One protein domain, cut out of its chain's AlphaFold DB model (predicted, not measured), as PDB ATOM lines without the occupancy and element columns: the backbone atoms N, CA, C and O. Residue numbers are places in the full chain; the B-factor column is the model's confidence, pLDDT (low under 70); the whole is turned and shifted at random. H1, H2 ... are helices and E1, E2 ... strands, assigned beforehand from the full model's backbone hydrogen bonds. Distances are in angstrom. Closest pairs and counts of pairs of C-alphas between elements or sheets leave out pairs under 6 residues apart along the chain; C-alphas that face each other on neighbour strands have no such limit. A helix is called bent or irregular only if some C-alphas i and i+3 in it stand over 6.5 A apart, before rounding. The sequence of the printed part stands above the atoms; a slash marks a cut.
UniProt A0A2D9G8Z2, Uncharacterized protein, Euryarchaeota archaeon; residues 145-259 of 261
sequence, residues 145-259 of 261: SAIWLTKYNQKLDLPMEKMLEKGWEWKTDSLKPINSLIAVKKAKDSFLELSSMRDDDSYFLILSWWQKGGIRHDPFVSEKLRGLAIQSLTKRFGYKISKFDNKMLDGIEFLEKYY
ATOM      1  N   SER A 145      -8.245 -12.008   3.095       84.19
ATOM      2  CA  SER A 145      -6.905 -11.674   2.630       84.19
ATOM      3  C   SER A 145      -6.967 -11.157   1.202       84.19
ATOM      4  O   SER A 145      -7.703 -11.685   0.367       84.19
ATOM      5  N   ALA A 146      -6.183 -10.126   0.913       88.31
ATOM      6  CA  ALA A 146      -6.003  -9.615  -0.433       88.31
ATOM      7  C   ALA A 146      -4.570  -9.138  -0.620       88.31
ATOM      8  O   ALA A 146      -3.879  -8.806   0.347       88.31
ATOM      9  N   ILE A 147      -4.165  -9.106  -1.879       90.94
ATOM     10  CA  ILE A 147      -2.966  -8.421  -2.336       90.94
ATOM     11  C   ILE A 147      -3.376  -7.343  -3.328       90.94
ATOM     12  O   ILE A 147      -4.378  -7.469  -4.036       90.94
ATOM     13  N   TRP A 148      -2.599  -6.275  -3.361       93.00
ATOM     14  CA  TRP A 148      -2.749  -5.202  -4.327       93.00
ATOM     15  C   TRP A 148      -1.649  -5.340  -5.361       93.00
ATOM     16  O   TRP A 148      -0.488  -5.480  -4.997       93.00
ATOM     17  N   LEU A 149      -2.015  -5.316  -6.636       93.44
ATOM     18  CA  LEU A 149      -1.112  -5.577  -7.746       93.44
ATOM     19  C   LEU A 149      -1.140  -4.414  -8.726       93.44
ATOM     20  O   LEU A 149      -2.212  -3.950  -9.108       93.44
ATOM     21  N   THR A 150       0.022  -3.986  -9.190       94.75
ATOM     22  CA  THR A 150       0.126  -3.085 -10.339       94.75
ATOM     23  C   THR A 150       1.256  -3.546 -11.242       94.75
ATOM     24  O   THR A 150       2.276  -4.043 -10.758       94.75
ATOM     25  N   LYS A 151       1.067  -3.421 -12.555       93.88
ATOM     26  CA  LYS A 151       2.138  -3.690 -13.511       93.88
ATOM     27  C   LYS A 151       3.158  -2.560 -13.438       93.88
ATOM     28  O   LYS A 151       2.786  -1.397 -13.291       93.88
ATOM     29  N   TYR A 152       4.438  -2.891 -13.539       93.19
ATOM     30  CA  TYR A 152       5.494  -1.882 -13.559       93.19
ATOM     31  C   TYR A 152       6.574  -2.190 -14.591       93.19
ATOM     32  O   TYR A 152       6.768  -3.326 -15.030       93.19
ATOM     33  N   ASN A 153       7.290  -1.145 -14.991       91.81
ATOM     34  CA  ASN A 153       8.397  -1.238 -15.921       91.81
ATOM     35  C   ASN A 153       9.701  -1.573 -15.186       91.81
ATOM     36  O   ASN A 153      10.383  -0.690 -14.668       91.81
ATOM     37  N   GLN A 154      10.088  -2.847 -15.231       89.94
ATOM     38  CA  GLN A 154      11.311  -3.368 -14.611       89.94
ATOM     39  C   GLN A 154      12.618  -2.756 -15.151       89.94
ATOM     40  O   GLN A 154      13.681  -2.929 -14.554       89.94
ATOM     41  N   LYS A 155      12.586  -2.043 -16.286       89.06
ATOM     42  CA  LYS A 155      13.784  -1.383 -16.833       89.06
ATOM     43  C   LYS A 155      14.194  -0.150 -16.029       89.06
ATOM     44  O   LYS A 155      15.362   0.239 -16.103       89.06
ATOM     45  N   LEU A 156      13.260   0.450 -15.297       90.75
ATOM     46  CA  LEU A 156      13.463   1.666 -14.519       90.75
ATOM     47  C   LEU A 156      13.902   1.334 -13.088       90.75
ATOM     48  O   LEU A 156      13.414   0.374 -12.497       90.75
ATOM     49  N   ASP A 157      14.805   2.141 -12.536       93.06
ATOM     50  CA  ASP A 157      15.242   2.009 -11.145       93.06
ATOM     51  C   ASP A 157      14.148   2.483 -10.189       93.06
ATOM     52  O   ASP A 157      13.653   3.606 -10.304       93.06
ATOM     53  N   LEU A 158      13.773   1.640  -9.227       93.88
ATOM     54  CA  LEU A 158      12.783   2.011  -8.222       93.88
ATOM     55  C   LEU A 158      13.302   3.138  -7.303       93.88
ATOM     56  O   LEU A 158      14.497   3.202  -7.003       93.88
ATOM     57  N   PRO A 159      12.419   4.020  -6.797       94.25
ATOM     58  CA  PRO A 159      12.811   5.242  -6.093       94.25
ATOM     59  C   PRO A 159      13.177   4.990  -4.617       94.25
ATOM     60  O   PRO A 159      12.483   5.465  -3.718       94.25
ATOM     61  N   MET A 160      14.266   4.257  -4.356       95.00
ATOM     62  CA  MET A 160      14.689   3.848  -3.006       95.00
ATOM     63  C   MET A 160      14.767   5.022  -2.015       95.00
ATOM     64  O   MET A 160      14.107   4.976  -0.981       95.00
ATOM     65  N   GLU A 161      15.511   6.086  -2.331       95.25
ATOM     66  CA  GLU A 161      15.726   7.226  -1.419       95.25
ATOM     67  C   GLU A 161      14.410   7.883  -0.981       95.25
ATOM     68  O   GLU A 161      14.155   8.059   0.210       95.25
ATOM     69  N   LYS A 162      13.503   8.135  -1.931       94.44
ATOM     70  CA  LYS A 162      12.189   8.739  -1.650       94.44
ATOM     71  C   LYS A 162      11.303   7.838  -0.791       94.44
ATOM     72  O   LYS A 162      10.515   8.325   0.017       94.44
ATOM     73  N   MET A 163      11.409   6.519  -0.963       94.94
ATOM     74  CA  MET A 163      10.682   5.559  -0.130       94.94
ATOM     75  C   MET A 163      11.226   5.571   1.307       94.94
ATOM     76  O   MET A 163      10.433   5.614   2.252       94.94
ATOM     77  N   LEU A 164      12.555   5.605   1.476       95.06
ATOM     78  CA  LEU A 164      13.209   5.704   2.788       95.06
ATOM     79  C   LEU A 164      12.768   6.972   3.541       95.06
ATOM     80  O   LEU A 164      12.395   6.888   4.711       95.06
ATOM     81  N   GLU A 165      12.693   8.122   2.861       95.06
ATOM     82  CA  GLU A 165      12.200   9.390   3.430       95.06
ATOM     83  C   GLU A 165      10.764   9.302   3.980       95.06
ATOM     84  O   GLU A 165      10.387  10.039   4.892       95.06
ATOM     85  N   LYS A 166       9.940   8.387   3.451       95.12
ATOM     86  CA  LYS A 166       8.559   8.144   3.904       95.12
ATOM     87  C   LYS A 166       8.436   7.005   4.916       95.12
ATOM     88  O   LYS A 166       7.320   6.545   5.187       95.12
ATOM     89  N   GLY A 167       9.552   6.567   5.498       94.12
ATOM     90  CA  GLY A 167       9.590   5.566   6.565       94.12
ATOM     91  C   GLY A 167       9.457   4.124   6.079       94.12
ATOM     92  O   GLY A 167       9.076   3.251   6.860       94.12
ATOM     93  N   TRP A 168       9.726   3.864   4.799       96.88
ATOM     94  CA  TRP A 168       9.911   2.499   4.317       96.88
ATOM     95  C   TRP A 168      11.314   2.011   4.671       96.88
ATOM     96  O   TRP A 168      12.285   2.741   4.536       96.88
ATOM     97  N   GLU A 169      11.432   0.759   5.094       96.75
ATOM     98  CA  GLU A 169      12.711   0.071   5.232       96.75
ATOM     99  C   GLU A 169      12.977  -0.724   3.956       96.75
ATOM    100  O   GLU A 169      12.267  -1.692   3.677       96.75
ATOM    101  N   TRP A 170      14.001  -0.349   3.197       95.81
ATOM    102  CA  TRP A 170      14.433  -1.100   2.018       95.81
ATOM    103  C   TRP A 170      15.084  -2.437   2.424       95.81
ATOM    104  O   TRP A 170      15.760  -2.513   3.453       95.81
ATOM    105  N   LYS A 171      14.824  -3.515   1.672       95.25
ATOM    106  CA  LYS A 171      15.197  -4.905   2.021       95.25
ATOM    107  C   LYS A 171      15.924  -5.671   0.914       95.25
ATOM    108  O   LYS A 171      16.249  -6.836   1.119       95.25
ATOM    109  N   THR A 172      16.168  -5.042  -0.229       91.69
ATOM    110  CA  THR A 172      16.855  -5.635  -1.384       91.69
ATOM    111  C   THR A 172      18.080  -4.801  -1.740       91.69
ATOM    112  O   THR A 172      18.039  -3.582  -1.642       91.69
ATOM    113  N   ASP A 173      19.145  -5.428  -2.223       90.12
ATOM    114  CA  ASP A 173      20.334  -4.697  -2.687       90.12
ATOM    115  C   ASP A 173      20.166  -4.156  -4.121       90.12
ATOM    116  O   ASP A 173      20.992  -3.396  -4.618       90.12
ATOM    117  N   SER A 174      19.081  -4.541  -4.804       90.81
ATOM    118  CA  SER A 174      18.790  -4.157  -6.189       90.81
ATOM    119  C   SER A 174      17.670  -3.121  -6.288       90.81
ATOM    120  O   SER A 174      16.606  -3.292  -5.691       90.81
ATOM    121  N   LEU A 175      17.868  -2.103  -7.135       92.38
ATOM    122  CA  LEU A 175      16.827  -1.151  -7.559       92.38
ATOM    123  C   LEU A 175      15.883  -1.725  -8.627       92.38
ATOM    124  O   LEU A 175      14.845  -1.131  -8.912       92.38
ATOM    125  N   LYS A 176      16.216  -2.902  -9.173       92.38
ATOM    126  CA  LYS A 176      15.407  -3.681 -10.120       92.38
ATOM    127  C   LYS A 176      15.147  -5.079  -9.542       92.38
ATOM    128  O   LYS A 176      15.640  -6.078 -10.072       92.38
ATOM    129  N   PRO A 177      14.424  -5.185  -8.417       90.44
ATOM    130  CA  PRO A 177      14.127  -6.465  -7.780       90.44
ATOM    131  C   PRO A 177      13.192  -7.315  -8.652       90.44
ATOM    132  O   PRO A 177      12.258  -6.784  -9.247       90.44
ATOM    133  N   ILE A 178      13.406  -8.631  -8.710       90.62
ATOM    134  CA  ILE A 178      12.507  -9.603  -9.363       90.62
ATOM    135  C   ILE A 178      12.250 -10.728  -8.371       90.62
ATOM    136  O   ILE A 178      13.206 -11.279  -7.827       90.62
ATOM    137  N   ASN A 179      10.981 -11.102  -8.182       89.81
ATOM    138  CA  ASN A 179      10.581 -12.192  -7.285       89.81
ATOM    139  C   ASN A 179      11.144 -12.023  -5.867       89.81
ATOM    140  O   ASN A 179      11.564 -12.994  -5.235       89.81
ATOM    141  N   SER A 180      11.199 -10.785  -5.375       91.62
ATOM    142  CA  SER A 180      11.843 -10.485  -4.103       91.62
ATOM    143  C   SER A 180      11.090  -9.448  -3.281       91.62
ATOM    144  O   SER A 180      10.284  -8.654  -3.770       91.62
ATOM    145  N   LEU A 181      11.360  -9.488  -1.977       93.06
ATOM    146  CA  LEU A 181      10.948  -8.460  -1.039       93.06
ATOM    147  C   LEU A 181      11.718  -7.169  -1.337       93.06
ATOM    148  O   LEU A 181      12.945  -7.172  -1.334       93.06
ATOM    149  N   ILE A 182      10.998  -6.068  -1.543       95.31
ATOM    150  CA  ILE A 182      11.582  -4.771  -1.893       95.31
ATOM    151  C   ILE A 182      11.733  -3.914  -0.647       95.31
ATOM    152  O   ILE A 182      12.830  -3.477  -0.305       95.31
ATOM    153  N   ALA A 183      10.620  -3.667   0.038       96.38
ATOM    154  CA  ALA A 183      10.581  -2.767   1.175       96.38
ATOM    155  C   ALA A 183       9.467  -3.140   2.150       96.38
ATOM    156  O   ALA A 183       8.460  -3.749   1.786       96.38
ATOM    157  N   VAL A 184       9.639  -2.742   3.407       95.50
ATOM    158  CA  VAL A 184       8.662  -2.959   4.473       95.50
ATOM    159  C   VAL A 184       8.438  -1.664   5.230       95.50
ATOM    160  O   VAL A 184       9.388  -1.036   5.681       95.50
ATOM    161  N   LYS A 185       7.181  -1.297   5.456       95.12
ATOM    162  CA  LYS A 185       6.813  -0.217   6.371       95.12
ATOM    163  C   LYS A 185       6.191  -0.816   7.620       95.12
ATOM    164  O   LYS A 185       5.177  -1.510   7.543       95.12
ATOM    165  N   LYS A 186       6.822  -0.604   8.776       92.25
ATOM    166  CA  LYS A 186       6.392  -1.197  10.051       92.25
ATOM    167  C   LYS A 186       5.416  -0.289  10.793       92.25
ATOM    168  O   LYS A 186       5.577   0.925  10.829       92.25
ATOM    169  N   ALA A 187       4.447  -0.911  11.444       89.62
ATOM    170  CA  ALA A 187       3.608  -0.336  12.483       89.62
ATOM    171  C   ALA A 187       3.719  -1.196  13.754       89.62
ATOM    172  O   ALA A 187       4.365  -2.244  13.764       89.62
ATOM    173  N   LYS A 188       3.079  -0.760  14.844       84.62
ATOM    174  CA  LYS A 188       3.200  -1.395  16.168       84.62
ATOM    175  C   LYS A 188       2.929  -2.907  16.163       84.62
ATOM    176  O   LYS A 188       3.687  -3.664  16.763       84.62
ATOM    177  N   ASP A 189       1.863  -3.344  15.495       83.69
ATOM    178  CA  ASP A 189       1.427  -4.750  15.466       83.69
ATOM    179  C   ASP A 189       1.148  -5.252  14.038       83.69
ATOM    180  O   ASP A 189       0.410  -6.215  13.830       83.69
ATOM    181  N   SER A 190       1.727  -4.601  13.034       88.25
ATOM    182  CA  SER A 190       1.501  -4.928  11.628       88.25
ATOM    183  C   SER A 190       2.579  -4.312  10.748       88.25
ATOM    184  O   SER A 190       3.327  -3.443  11.187       88.25
ATOM    185  N   PHE A 191       2.672  -4.750   9.504       91.69
ATOM    186  CA  PHE A 191       3.565  -4.155   8.524       91.69
ATOM    187  C   PHE A 191       2.958  -4.235   7.129       91.69
ATOM    188  O   PHE A 191       2.179  -5.134   6.813       91.69
ATOM    189  N   LEU A 192       3.320  -3.259   6.307       93.94
ATOM    190  CA  LEU A 192       3.003  -3.224   4.894       93.94
ATOM    191  C   LEU A 192       4.239  -3.672   4.123       93.94
ATOM    192  O   LEU A 192       5.331  -3.151   4.341       93.94
ATOM    193  N   GLU A 193       4.064  -4.662   3.265       94.50
ATOM    194  CA  GLU A 193       5.114  -5.246   2.448       94.50
ATOM    195  C   GLU A 193       4.943  -4.802   0.999       94.50
ATOM    196  O   GLU A 193       3.844  -4.903   0.453       94.50
ATOM    197  N   LEU A 194       6.038  -4.339   0.398       95.88
ATOM    198  CA  LEU A 194       6.184  -4.147  -1.036       95.88
ATOM    199  C   LEU A 194       7.123  -5.234  -1.566       95.88
ATOM    200  O   LEU A 194       8.274  -5.324  -1.130       95.88
ATOM    201  N   SER A 195       6.652  -6.040  -2.505       94.62
ATOM    202  CA  SER A 195       7.442  -7.062  -3.198       94.62
ATOM    203  C   SER A 195       7.288  -6.934  -4.713       94.62
ATOM    204  O   SER A 195       6.397  -6.231  -5.193       94.62
ATOM    205  N   SER A 196       8.168  -7.581  -5.479       94.12
ATOM    206  CA  SER A 196       7.958  -7.786  -6.913       94.12
ATOM    207  C   SER A 196       7.748  -9.251  -7.240       94.12
ATOM    208  O   SER A 196       8.313 -10.141  -6.604       94.12
ATOM    209  N   MET A 197       6.961  -9.489  -8.280       92.75
ATOM    210  CA  MET A 197       6.751 -10.799  -8.875       92.75
ATOM    211  C   MET A 197       6.806 -10.671 -10.392       92.75
ATOM    212  O   MET A 197       6.277  -9.719 -10.966       92.75
ATOM    213  N   ARG A 198       7.444 -11.639 -11.040       91.62
ATOM    214  CA  ARG A 198       7.326 -11.870 -12.473       91.62
ATOM    215  C   ARG A 198       6.312 -12.984 -12.695       91.62
ATOM    216  O   ARG A 198       6.437 -14.045 -12.091       91.62
ATOM    217  N   ASP A 199       5.352 -12.722 -13.568       88.19
ATOM    218  CA  ASP A 199       4.364 -13.691 -14.030       88.19
ATOM    219  C   ASP A 199       4.372 -13.656 -15.562       88.19
ATOM    220  O   ASP A 199       4.143 -12.602 -16.163       88.19
ATOM    221  N   ASP A 200       4.764 -14.773 -16.174       87.12
ATOM    222  CA  ASP A 200       5.111 -14.887 -17.595       87.12
ATOM    223  C   ASP A 200       6.086 -13.781 -18.069       87.12
ATOM    224  O   ASP A 200       7.263 -13.737 -17.674       87.12
ATOM    225  N   ASP A 201       5.592 -12.857 -18.896       87.62
ATOM    226  CA  ASP A 201       6.333 -11.728 -19.472       87.62
ATOM    227  C   ASP A 201       6.012 -10.382 -18.802       87.62
ATOM    228  O   ASP A 201       6.496  -9.330 -19.227       87.62
ATOM    229  N   SER A 202       5.202 -10.391 -17.741       91.75
ATOM    230  CA  SER A 202       4.809  -9.197 -16.994       91.75
ATOM    231  C   SER A 202       5.493  -9.121 -15.629       91.75
ATOM    232  O   SER A 202       5.732 -10.123 -14.957       91.75
ATOM    233  N   TYR A 203       5.780  -7.892 -15.198       93.88
ATOM    234  CA  TYR A 203       6.342  -7.593 -13.884       93.88
ATOM    235  C   TYR A 203       5.309  -6.842 -13.052       93.88
ATOM    236  O   TYR A 203       4.729  -5.853 -13.508       93.88
ATOM    237  N   PHE A 204       5.094  -7.309 -11.827       94.44
ATOM    238  CA  PHE A 204       4.120  -6.763 -10.895       94.44
ATOM    239  C   PHE A 204       4.797  -6.293  -9.617       94.44
ATOM    240  O   PHE A 204       5.633  -7.003  -9.054       94.44
ATOM    241  N   LEU A 205       4.394  -5.120  -9.137       95.38
ATOM    242  CA  LEU A 205       4.578  -4.747  -7.742       95.38
ATOM    243  C   LEU A 205       3.392  -5.283  -6.952       95.38
ATOM    244  O   LEU A 205       2.244  -5.183  -7.395       95.38
ATOM    245  N   ILE A 206       3.679  -5.834  -5.778       94.56
ATOM    246  CA  ILE A 206       2.696  -6.410  -4.872       94.56
ATOM    247  C   ILE A 206       2.739  -5.655  -3.551       94.56
ATOM    248  O   ILE A 206       3.793  -5.501  -2.939       94.56
ATOM    249  N   LEU A 207       1.569  -5.214  -3.106       94.69
ATOM    250  CA  LEU A 207       1.333  -4.616  -1.804       94.69
ATOM    251  C   LEU A 207       0.536  -5.590  -0.937       94.69
ATOM    252  O   LEU A 207      -0.619  -5.914  -1.234       94.69
ATOM    253  N   SER A 208       1.153  -6.029   0.156       92.88
ATOM    254  CA  SER A 208       0.594  -7.015   1.084       92.88
ATOM    255  C   SER A 208       0.561  -6.453   2.502       92.88
ATOM    256  O   SER A 208       1.578  -6.012   3.034       92.88
ATOM    257  N   TRP A 209      -0.611  -6.479   3.141       90.62
ATOM    258  CA  TRP A 209      -0.757  -6.070   4.539       90.62
ATOM    259  C   TRP A 209      -0.710  -7.272   5.476       90.62
ATOM    260  O   TRP A 209      -1.505  -8.211   5.360       90.62
ATOM    261  N   TRP A 210       0.201  -7.205   6.442       87.31
ATOM    262  CA  TRP A 210       0.477  -8.287   7.370       87.31
ATOM    263  C   TRP A 210       0.269  -7.850   8.811       87.31
ATOM    264  O   TRP A 210       0.752  -6.815   9.264       87.31
ATOM    265  N   GLN A 211      -0.425  -8.689   9.563       82.94
ATOM    266  CA  GLN A 211      -0.630  -8.561  10.996       82.94
ATOM    267  C   GLN A 211       0.459  -9.321  11.757       82.94
ATOM    268  O   GLN A 211       1.066 -10.284  11.269       82.94
ATOM    269  N   LYS A 212       0.677  -8.930  13.011       72.75
ATOM    270  CA  LYS A 212       1.525  -9.668  13.947       72.75
ATOM    271  C   LYS A 212       1.098 -11.138  14.015       72.75
ATOM    272  O   LYS A 212      -0.064 -11.450  14.246       72.75
ATOM    273  N   GLY A 213       2.066 -12.041  13.845       64.69
ATOM    274  CA  GLY A 213       1.809 -13.486  13.765       64.69
ATOM    275  C   GLY A 213       1.735 -14.037  12.339       64.69
ATOM    276  O   GLY A 213       1.393 -15.202  12.180       64.69
ATOM    277  N   GLY A 214       2.070 -13.226  11.328       71.38
ATOM    278  CA  GLY A 214       2.216 -13.675   9.940       71.38
ATOM    279  C   GLY A 214       0.909 -13.726   9.159       71.38
ATOM    280  O   GLY A 214       0.850 -14.357   8.114       71.38
ATOM    281  N   ILE A 215      -0.143 -13.086   9.666       75.94
ATOM    282  CA  ILE A 215      -1.488 -13.200   9.106       75.94
ATOM    283  C   ILE A 215      -1.680 -12.113   8.070       75.94
ATOM    284  O   ILE A 215      -1.621 -10.925   8.398       75.94
ATOM    285  N   ARG A 216      -1.932 -12.514   6.828       83.12
ATOM    286  CA  ARG A 216      -2.345 -11.570   5.797       83.12
ATOM    287  C   ARG A 216      -3.782 -11.140   6.069       83.12
ATOM    288  O   ARG A 216      -4.625 -11.928   6.498       83.12
ATOM    289  N   HIS A 217      -4.050  -9.862   5.871       82.75
ATOM    290  CA  HIS A 217      -5.381  -9.320   6.072       82.75
ATOM    291  C   HIS A 217      -5.641  -8.228   5.046       82.75
ATOM    292  O   HIS A 217      -4.756  -7.446   4.726       82.75
ATOM    293  N   ASP A 218      -6.876  -8.129   4.581       86.31
ATOM    294  CA  ASP A 218      -7.345  -7.042   3.741       86.31
ATOM    295  C   ASP A 218      -7.893  -5.884   4.593       86.31
ATOM    296  O   ASP A 218      -8.981  -5.992   5.174       86.31
ATOM    297  N   PRO A 219      -7.149  -4.777   4.748       82.12
ATOM    298  CA  PRO A 219      -7.541  -3.700   5.647       82.12
ATOM    299  C   PRO A 219      -8.745  -2.887   5.154       82.12
ATOM    300  O   PRO A 219      -9.244  -2.055   5.913       82.12
ATOM    301  N   PHE A 220      -9.234  -3.128   3.935       84.56
ATOM    302  CA  PHE A 220     -10.310  -2.350   3.319       84.56
ATOM    303  C   PHE A 220     -11.660  -3.072   3.297       84.56
ATOM    304  O   PHE A 220     -12.634  -2.576   2.738       84.56
ATOM    305  N   VAL A 221     -11.745  -4.234   3.945       79.94
ATOM    306  CA  VAL A 221     -13.004  -4.937   4.213       79.94
ATOM    307  C   VAL A 221     -13.604  -4.430   5.528       79.94
ATOM    308  O   VAL A 221     -12.870  -4.202   6.494       79.94
ATOM    309  N   SER A 222     -14.927  -4.256   5.590       69.44
ATOM    310  CA  SER A 222     -15.636  -3.820   6.802       69.44
ATOM    311  C   SER A 222     -15.447  -4.801   7.965       69.44
ATOM    312  O   SER A 222     -15.350  -6.010   7.760       69.44
ATOM    313  N   GLU A 223     -15.443  -4.311   9.211       65.19
ATOM    314  CA  GLU A 223     -15.282  -5.170  10.401       65.19
ATOM    315  C   GLU A 223     -16.331  -6.291  10.488       65.19
ATOM    316  O   GLU A 223     -16.034  -7.368  10.997       65.19
ATOM    317  N   LYS A 224     -17.529  -6.074   9.926       62.16
ATOM    318  CA  LYS A 224     -18.606  -7.072   9.863       62.16
ATOM    319  C   LYS A 224     -18.250  -8.274   8.975       62.16
ATOM    320  O   LYS A 224     -18.676  -9.384   9.267       62.16
ATOM    321  N   LEU A 225     -17.468  -8.056   7.915       60.12
ATOM    322  CA  LEU A 225     -16.969  -9.099   7.010       60.12
ATOM    323  C   LEU A 225     -15.604  -9.661   7.430       60.12
ATOM    324  O   LEU A 225     -15.218 -10.725   6.956       60.12
ATOM    325  N   ARG A 226     -14.903  -9.019   8.373       61.94
ATOM    326  CA  ARG A 226     -13.706  -9.569   9.044       61.94
ATOM    327  C   ARG A 226     -14.050 -10.682  10.046       61.94
ATOM    328  O   ARG A 226     -13.333 -10.875  11.026       61.94
ATOM    329  N   GLY A 227     -15.180 -11.361   9.844       57.59
ATOM    330  CA  GLY A 227     -15.728 -12.372  10.734       57.59
ATOM    331  C   GLY A 227     -14.721 -13.489  10.965       57.59
ATOM    332  O   GLY A 227     -14.509 -14.340  10.109       57.59
ATOM    333  N   LEU A 228     -14.095 -13.470  12.136       65.38
ATOM    334  CA  LEU A 228     -13.220 -14.543  12.581       65.38
ATOM    335  C   LEU A 228     -14.073 -15.785  12.804       65.38
ATOM    336  O   LEU A 228     -15.100 -15.695  13.479       65.38
ATOM    337  N   ALA A 229     -13.618 -16.936  12.306       62.81
ATOM    338  CA  ALA A 229     -14.354 -18.199  12.420       62.81
ATOM    339  C   ALA A 229     -14.790 -18.516  13.862       62.81
ATOM    340  O   ALA A 229     -15.826 -19.137  14.073       62.81
ATOM    341  N   ILE A 230     -14.016 -18.067  14.859       72.06
ATOM    342  CA  ILE A 230     -14.280 -18.308  16.281       72.06
ATOM    343  C   ILE A 230     -13.988 -17.048  17.107       72.06
ATOM    344  O   ILE A 230     -13.114 -17.025  17.974       72.06
ATOM    345  N   GLN A 231     -14.713 -15.965  16.813       73.81
ATOM    346  CA  GLN A 231     -14.438 -14.622  17.341       73.81
ATOM    347  C   GLN A 231     -14.301 -14.545  18.877       73.81
ATOM    348  O   GLN A 231     -13.491 -13.768  19.385       73.81
ATOM    349  N   SER A 232     -15.086 -15.323  19.628       76.69
ATOM    350  CA  SER A 232     -15.027 -15.358  21.097       76.69
ATOM    351  C   SER A 232     -13.700 -15.931  21.606       76.69
ATOM    352  O   SER A 232     -13.043 -15.313  22.446       76.69
ATOM    353  N   LEU A 233     -13.267 -17.071  21.059       73.12
ATOM    354  CA  LEU A 233     -12.010 -17.724  21.427       73.12
ATOM    355  C   LEU A 233     -10.801 -16.919  20.950       73.12
ATOM    356  O   LEU A 233      -9.873 -16.706  21.727       73.12
ATOM    357  N   THR A 234     -10.824 -16.381  19.731       75.19
ATOM    358  CA  THR A 234      -9.718 -15.548  19.236       75.19
ATOM    359  C   THR A 234      -9.529 -14.301  20.106       75.19
ATOM    360  O   THR A 234      -8.400 -13.990  20.480       75.19
ATOM    361  N   LYS A 235     -10.619 -13.636  20.523       75.56
ATOM    362  CA  LYS A 235     -10.554 -12.502  21.464       75.56
ATOM    363  C   LYS A 235     -10.006 -12.915  22.832       75.56
ATOM    364  O   LYS A 235      -9.159 -12.207  23.372       75.56
ATOM    365  N   ARG A 236     -10.453 -14.054  23.377       79.44
ATOM    366  CA  ARG A 236     -10.006 -14.574  24.683       79.44
ATOM    367  C   ARG A 236      -8.510 -14.887  24.707       79.44
ATOM    368  O   ARG A 236      -7.857 -14.626  25.707       79.44
ATOM    369  N   PHE A 237      -7.967 -15.377  23.595       74.12
ATOM    370  CA  PHE A 237      -6.534 -15.655  23.427       74.12
ATOM    371  C   PHE A 237      -5.728 -14.430  22.956       74.12
ATOM    372  O   PHE A 237      -4.561 -14.549  22.588       74.12
ATOM    373  N   GLY A 238      -6.334 -13.236  22.975       74.06
ATOM    374  CA  GLY A 238      -5.645 -11.974  22.716       74.06
ATOM    375  C   GLY A 238      -5.389 -11.666  21.240       74.06
ATOM    376  O   GLY A 238      -4.696 -10.691  20.945       74.06
ATOM    377  N   TYR A 239      -5.956 -12.435  20.307       75.56
ATOM    378  CA  TYR A 239      -5.876 -12.120  18.884       75.56
ATOM    379  C   TYR A 239      -6.750 -10.904  18.573       75.56
ATOM    380  O   TYR A 239      -7.973 -10.916  18.745       75.56
ATOM    381  N   LYS A 240      -6.102  -9.832  18.116       73.06
ATOM    382  CA  LYS A 240      -6.734  -8.578  17.705       73.06
ATOM    383  C   LYS A 240      -6.271  -8.236  16.296       73.06
ATOM    384  O   LYS A 240      -5.095  -8.381  15.980       73.06
ATOM    385  N   ILE A 241      -7.197  -7.770  15.468       75.44
ATOM    386  CA  ILE A 241      -6.880  -7.230  14.144       75.44
ATOM    387  C   ILE A 241      -6.426  -5.784  14.355       75.44
ATOM    388  O   ILE A 241      -7.172  -4.993  14.938       75.44
ATOM    389  N   SER A 242      -5.213  -5.430  13.923       76.62
ATOM    390  CA  SER A 242      -4.758  -4.042  13.986       76.62
ATOM    391  C   SER A 242      -5.590  -3.171  13.043       76.62
ATOM    392  O   SER A 242      -5.985  -3.594  11.949       76.62
ATOM    393  N   LYS A 243      -5.872  -1.937  13.469       81.75
ATOM    394  CA  LYS A 243      -6.468  -0.938  12.581       81.75
ATOM    395  C   LYS A 243      -5.431  -0.519  11.546       81.75
ATOM    396  O   LYS A 243      -4.263  -0.331  11.877       81.75
ATOM    397  N   PHE A 244      -5.875  -0.375  10.305       85.50
ATOM    398  CA  PHE A 244      -5.030   0.143   9.242       85.50
ATOM    399  C   PHE A 244      -4.937   1.660   9.350       85.50
ATOM    400  O   PHE A 244      -5.959   2.334   9.468       85.50
ATOM    401  N   ASP A 245      -3.714   2.177   9.316       87.38
ATOM    402  CA  ASP A 245      -3.447   3.607   9.229       87.38
ATOM    403  C   ASP A 245      -3.166   3.959   7.764       87.38
ATOM    404  O   ASP A 245      -2.243   3.420   7.157       87.38
ATOM    405  N   ASN A 246      -3.938   4.885   7.193       87.38
ATOM    406  CA  ASN A 246      -3.754   5.337   5.812       87.38
ATOM    407  C   ASN A 246      -2.374   5.977   5.565       87.38
ATOM    408  O   ASN A 246      -1.935   6.027   4.413       87.38
ATOM    409  N   LYS A 247      -1.667   6.425   6.612       89.75
ATOM    410  CA  LYS A 247      -0.267   6.882   6.521       89.75
ATOM    411  C   LYS A 247       0.710   5.754   6.174       89.75
ATOM    412  O   LYS A 247       1.815   6.008   5.690       89.75
ATOM    413  N   MET A 248       0.306   4.491   6.344       91.00
ATOM    414  CA  MET A 248       1.088   3.336   5.881       91.00
ATOM    415  C   MET A 248       1.269   3.337   4.361       91.00
ATOM    416  O   MET A 248       2.263   2.810   3.883       91.00
ATOM    417  N   LEU A 249       0.359   3.969   3.612       93.19
ATOM    418  CA  LEU A 249       0.456   4.101   2.157       93.19
ATOM    419  C   LEU A 249       1.318   5.287   1.698       93.19
ATOM    420  O   LEU A 249       1.528   5.424   0.500       93.19
ATOM    421  N   ASP A 250       1.801   6.151   2.601       92.25
ATOM    422  CA  ASP A 250       2.650   7.283   2.197       92.25
ATOM    423  C   ASP A 250       3.918   6.774   1.501       92.25
ATOM    424  O   ASP A 250       4.600   5.890   2.033       92.25
ATOM    425  N   GLY A 251       4.230   7.352   0.341       90.56
ATOM    426  CA  GLY A 251       5.346   6.978  -0.526       90.56
ATOM    427  C   GLY A 251       4.946   6.094  -1.709       90.56
ATOM    428  O   GLY A 251       5.663   6.080  -2.707       90.56
ATOM    429  N   ILE A 252       3.790   5.414  -1.666       93.25
ATOM    430  CA  ILE A 252       3.319   4.586  -2.792       93.25
ATOM    431  C   ILE A 252       3.075   5.431  -4.048       93.25
ATOM    432  O   ILE A 252       3.320   4.966  -5.158       93.25
ATOM    433  N   GLU A 253       2.695   6.698  -3.889       91.62
ATOM    434  CA  GLU A 253       2.551   7.659  -4.982       91.62
ATOM    435  C   GLU A 253       3.841   7.848  -5.804       91.62
ATOM    436  O   GLU A 253       3.789   8.152  -6.995       91.62
ATOM    437  N   PHE A 254       5.020   7.616  -5.215       92.81
ATOM    438  CA  PHE A 254       6.285   7.713  -5.945       92.81
ATOM    439  C   PHE A 254       6.468   6.590  -6.961       92.81
ATOM    440  O   PHE A 254       7.222   6.769  -7.918       92.81
ATOM    441  N   LEU A 255       5.767   5.468  -6.784       92.69
ATOM    442  CA  LEU A 255       5.811   4.329  -7.694       92.69
ATOM    443  C   LEU A 255       4.964   4.559  -8.953       92.69
ATOM    444  O   LEU A 255       5.209   3.896  -9.956       92.69
ATOM    445  N   GLU A 256       4.039   5.530  -8.958       90.38
ATOM    446  CA  GLU A 256       3.127   5.765 -10.093       90.38
ATOM    447  C   GLU A 256       3.854   6.037 -11.412       90.38
ATOM    448  O   GLU A 256       3.412   5.597 -12.470       90.38
ATOM    449  N   LYS A 257       5.018   6.693 -11.352       87.12
ATOM    450  CA  LYS A 257       5.855   6.982 -12.529       87.12
ATOM    451  C   LYS A 257       6.465   5.739 -13.178       87.12
ATOM    452  O   LYS A 257       7.010   5.833 -14.274       87.12
ATOM    453  N   TYR A 258       6.413   4.607 -12.487       88.56
ATOM    454  CA  TYR A 258       7.025   3.350 -12.896       88.56
ATOM    455  C   TYR A 258       5.987   2.330 -13.352       88.56
ATOM    456  O   TYR A 258       6.370   1.257 -13.816       88.56
ATOM    457  N   TYR A 259       4.694   2.642 -13.228       89.38
ATOM    458  CA  TYR A 259       3.640   1.752 -13.688       89.38
ATOM    459  C   TYR A 259       3.683   1.625 -15.209       89.38
ATOM    460  O   TYR A 259       3.964   2.586 -15.927       89.38
TER     461      TYR A 259
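Overview. This is residues 145 to 259 of the 261 residues of an uncharacterized protein of Euryarchaeota archaeon (UniProt A0A2D9G8Z2). The body is one strongly twisted wall of four antiparallel strands, E1 to E4, with three short helices, H1, H3 and H4, each only grazing it. From one end of this body a long excursion of the backbone reaches out and folds back, with H2 near its tip, where residues 232 to 238 stand free. The printed part has 115 residues, in the order E1 H1 E2 E3 E4 H2 H3 H4, and the sheet runs E1, E4, E3, E2. The class is mixed, helices and strands, with under half of the residues, 56, in named elements. The whole is only just compact, close to loose, with a radius of gyration of the C-alphas of 15.7 A, and elongated, spanning 50 by 32 by 22 A.

Along the chain. Find C-alpha 146 at (-6.003, -9.615, -0.433), where E1 begins; it runs to residue 151, 16.5 A on. H1 is residues 160 to 165. Next come E2, residues 181 to 187, 17.4 A; E3, residues 190 to 199, 27.3 A; and E4, residues 202 to 211, 28.5 A, which ends at C-alpha 211 at (-0.630, -8.561, 10.996). Farther on are H2, residues 231 to 236, H3, residues 246 to 249, and H4, residues 252 to 258, ending at C-alpha 258 at (7.025, 3.350, -12.896). H4 is irregular, but only just: C-alphas 254 and 257 are 6.6 A apart.

Arrangement. Look first at the sheet, where E2, E3 and E4 form a meander, each strand the antiparallel neighbour of the one before. In the hairpin E2 and E3, N 185 and O 192 are 2.8 A apart; in the hairpin E3 and E4, N 195 and O 206 are 2.9 A apart. E1 is antiparallel to E4 at 153 degrees, with N 148 and O 207 2.9 A apart. Residues 169 to 170 pair briefly with residues 183 to 184 of E2, antiparallel. H1 and H4 only just touch, with 3 pairs of C-alphas within 8 A, the closest those of Lys 162 and Phe 254 at 7.4 A. H3 and H4 meet only through their link. H2 is not on the sheet. Every O i to N i+4 pair is within hydrogen-bond range in H1 and H2, 0 of 3 are in H4, where 3 of 4 O i to N i+3 pairs are, and H3 is too short for such a pair.

Size, cuts and confidence. The two C-alphas farthest apart are those of Lys 155 and Ser 232, at 49.6 A. The printed part has no cut. The links H1 to E2 and E4 to H2 are long. The mean pLDDT of the printed part is 86.7; look for values under 70 at residue 213 and residues 222 to 229.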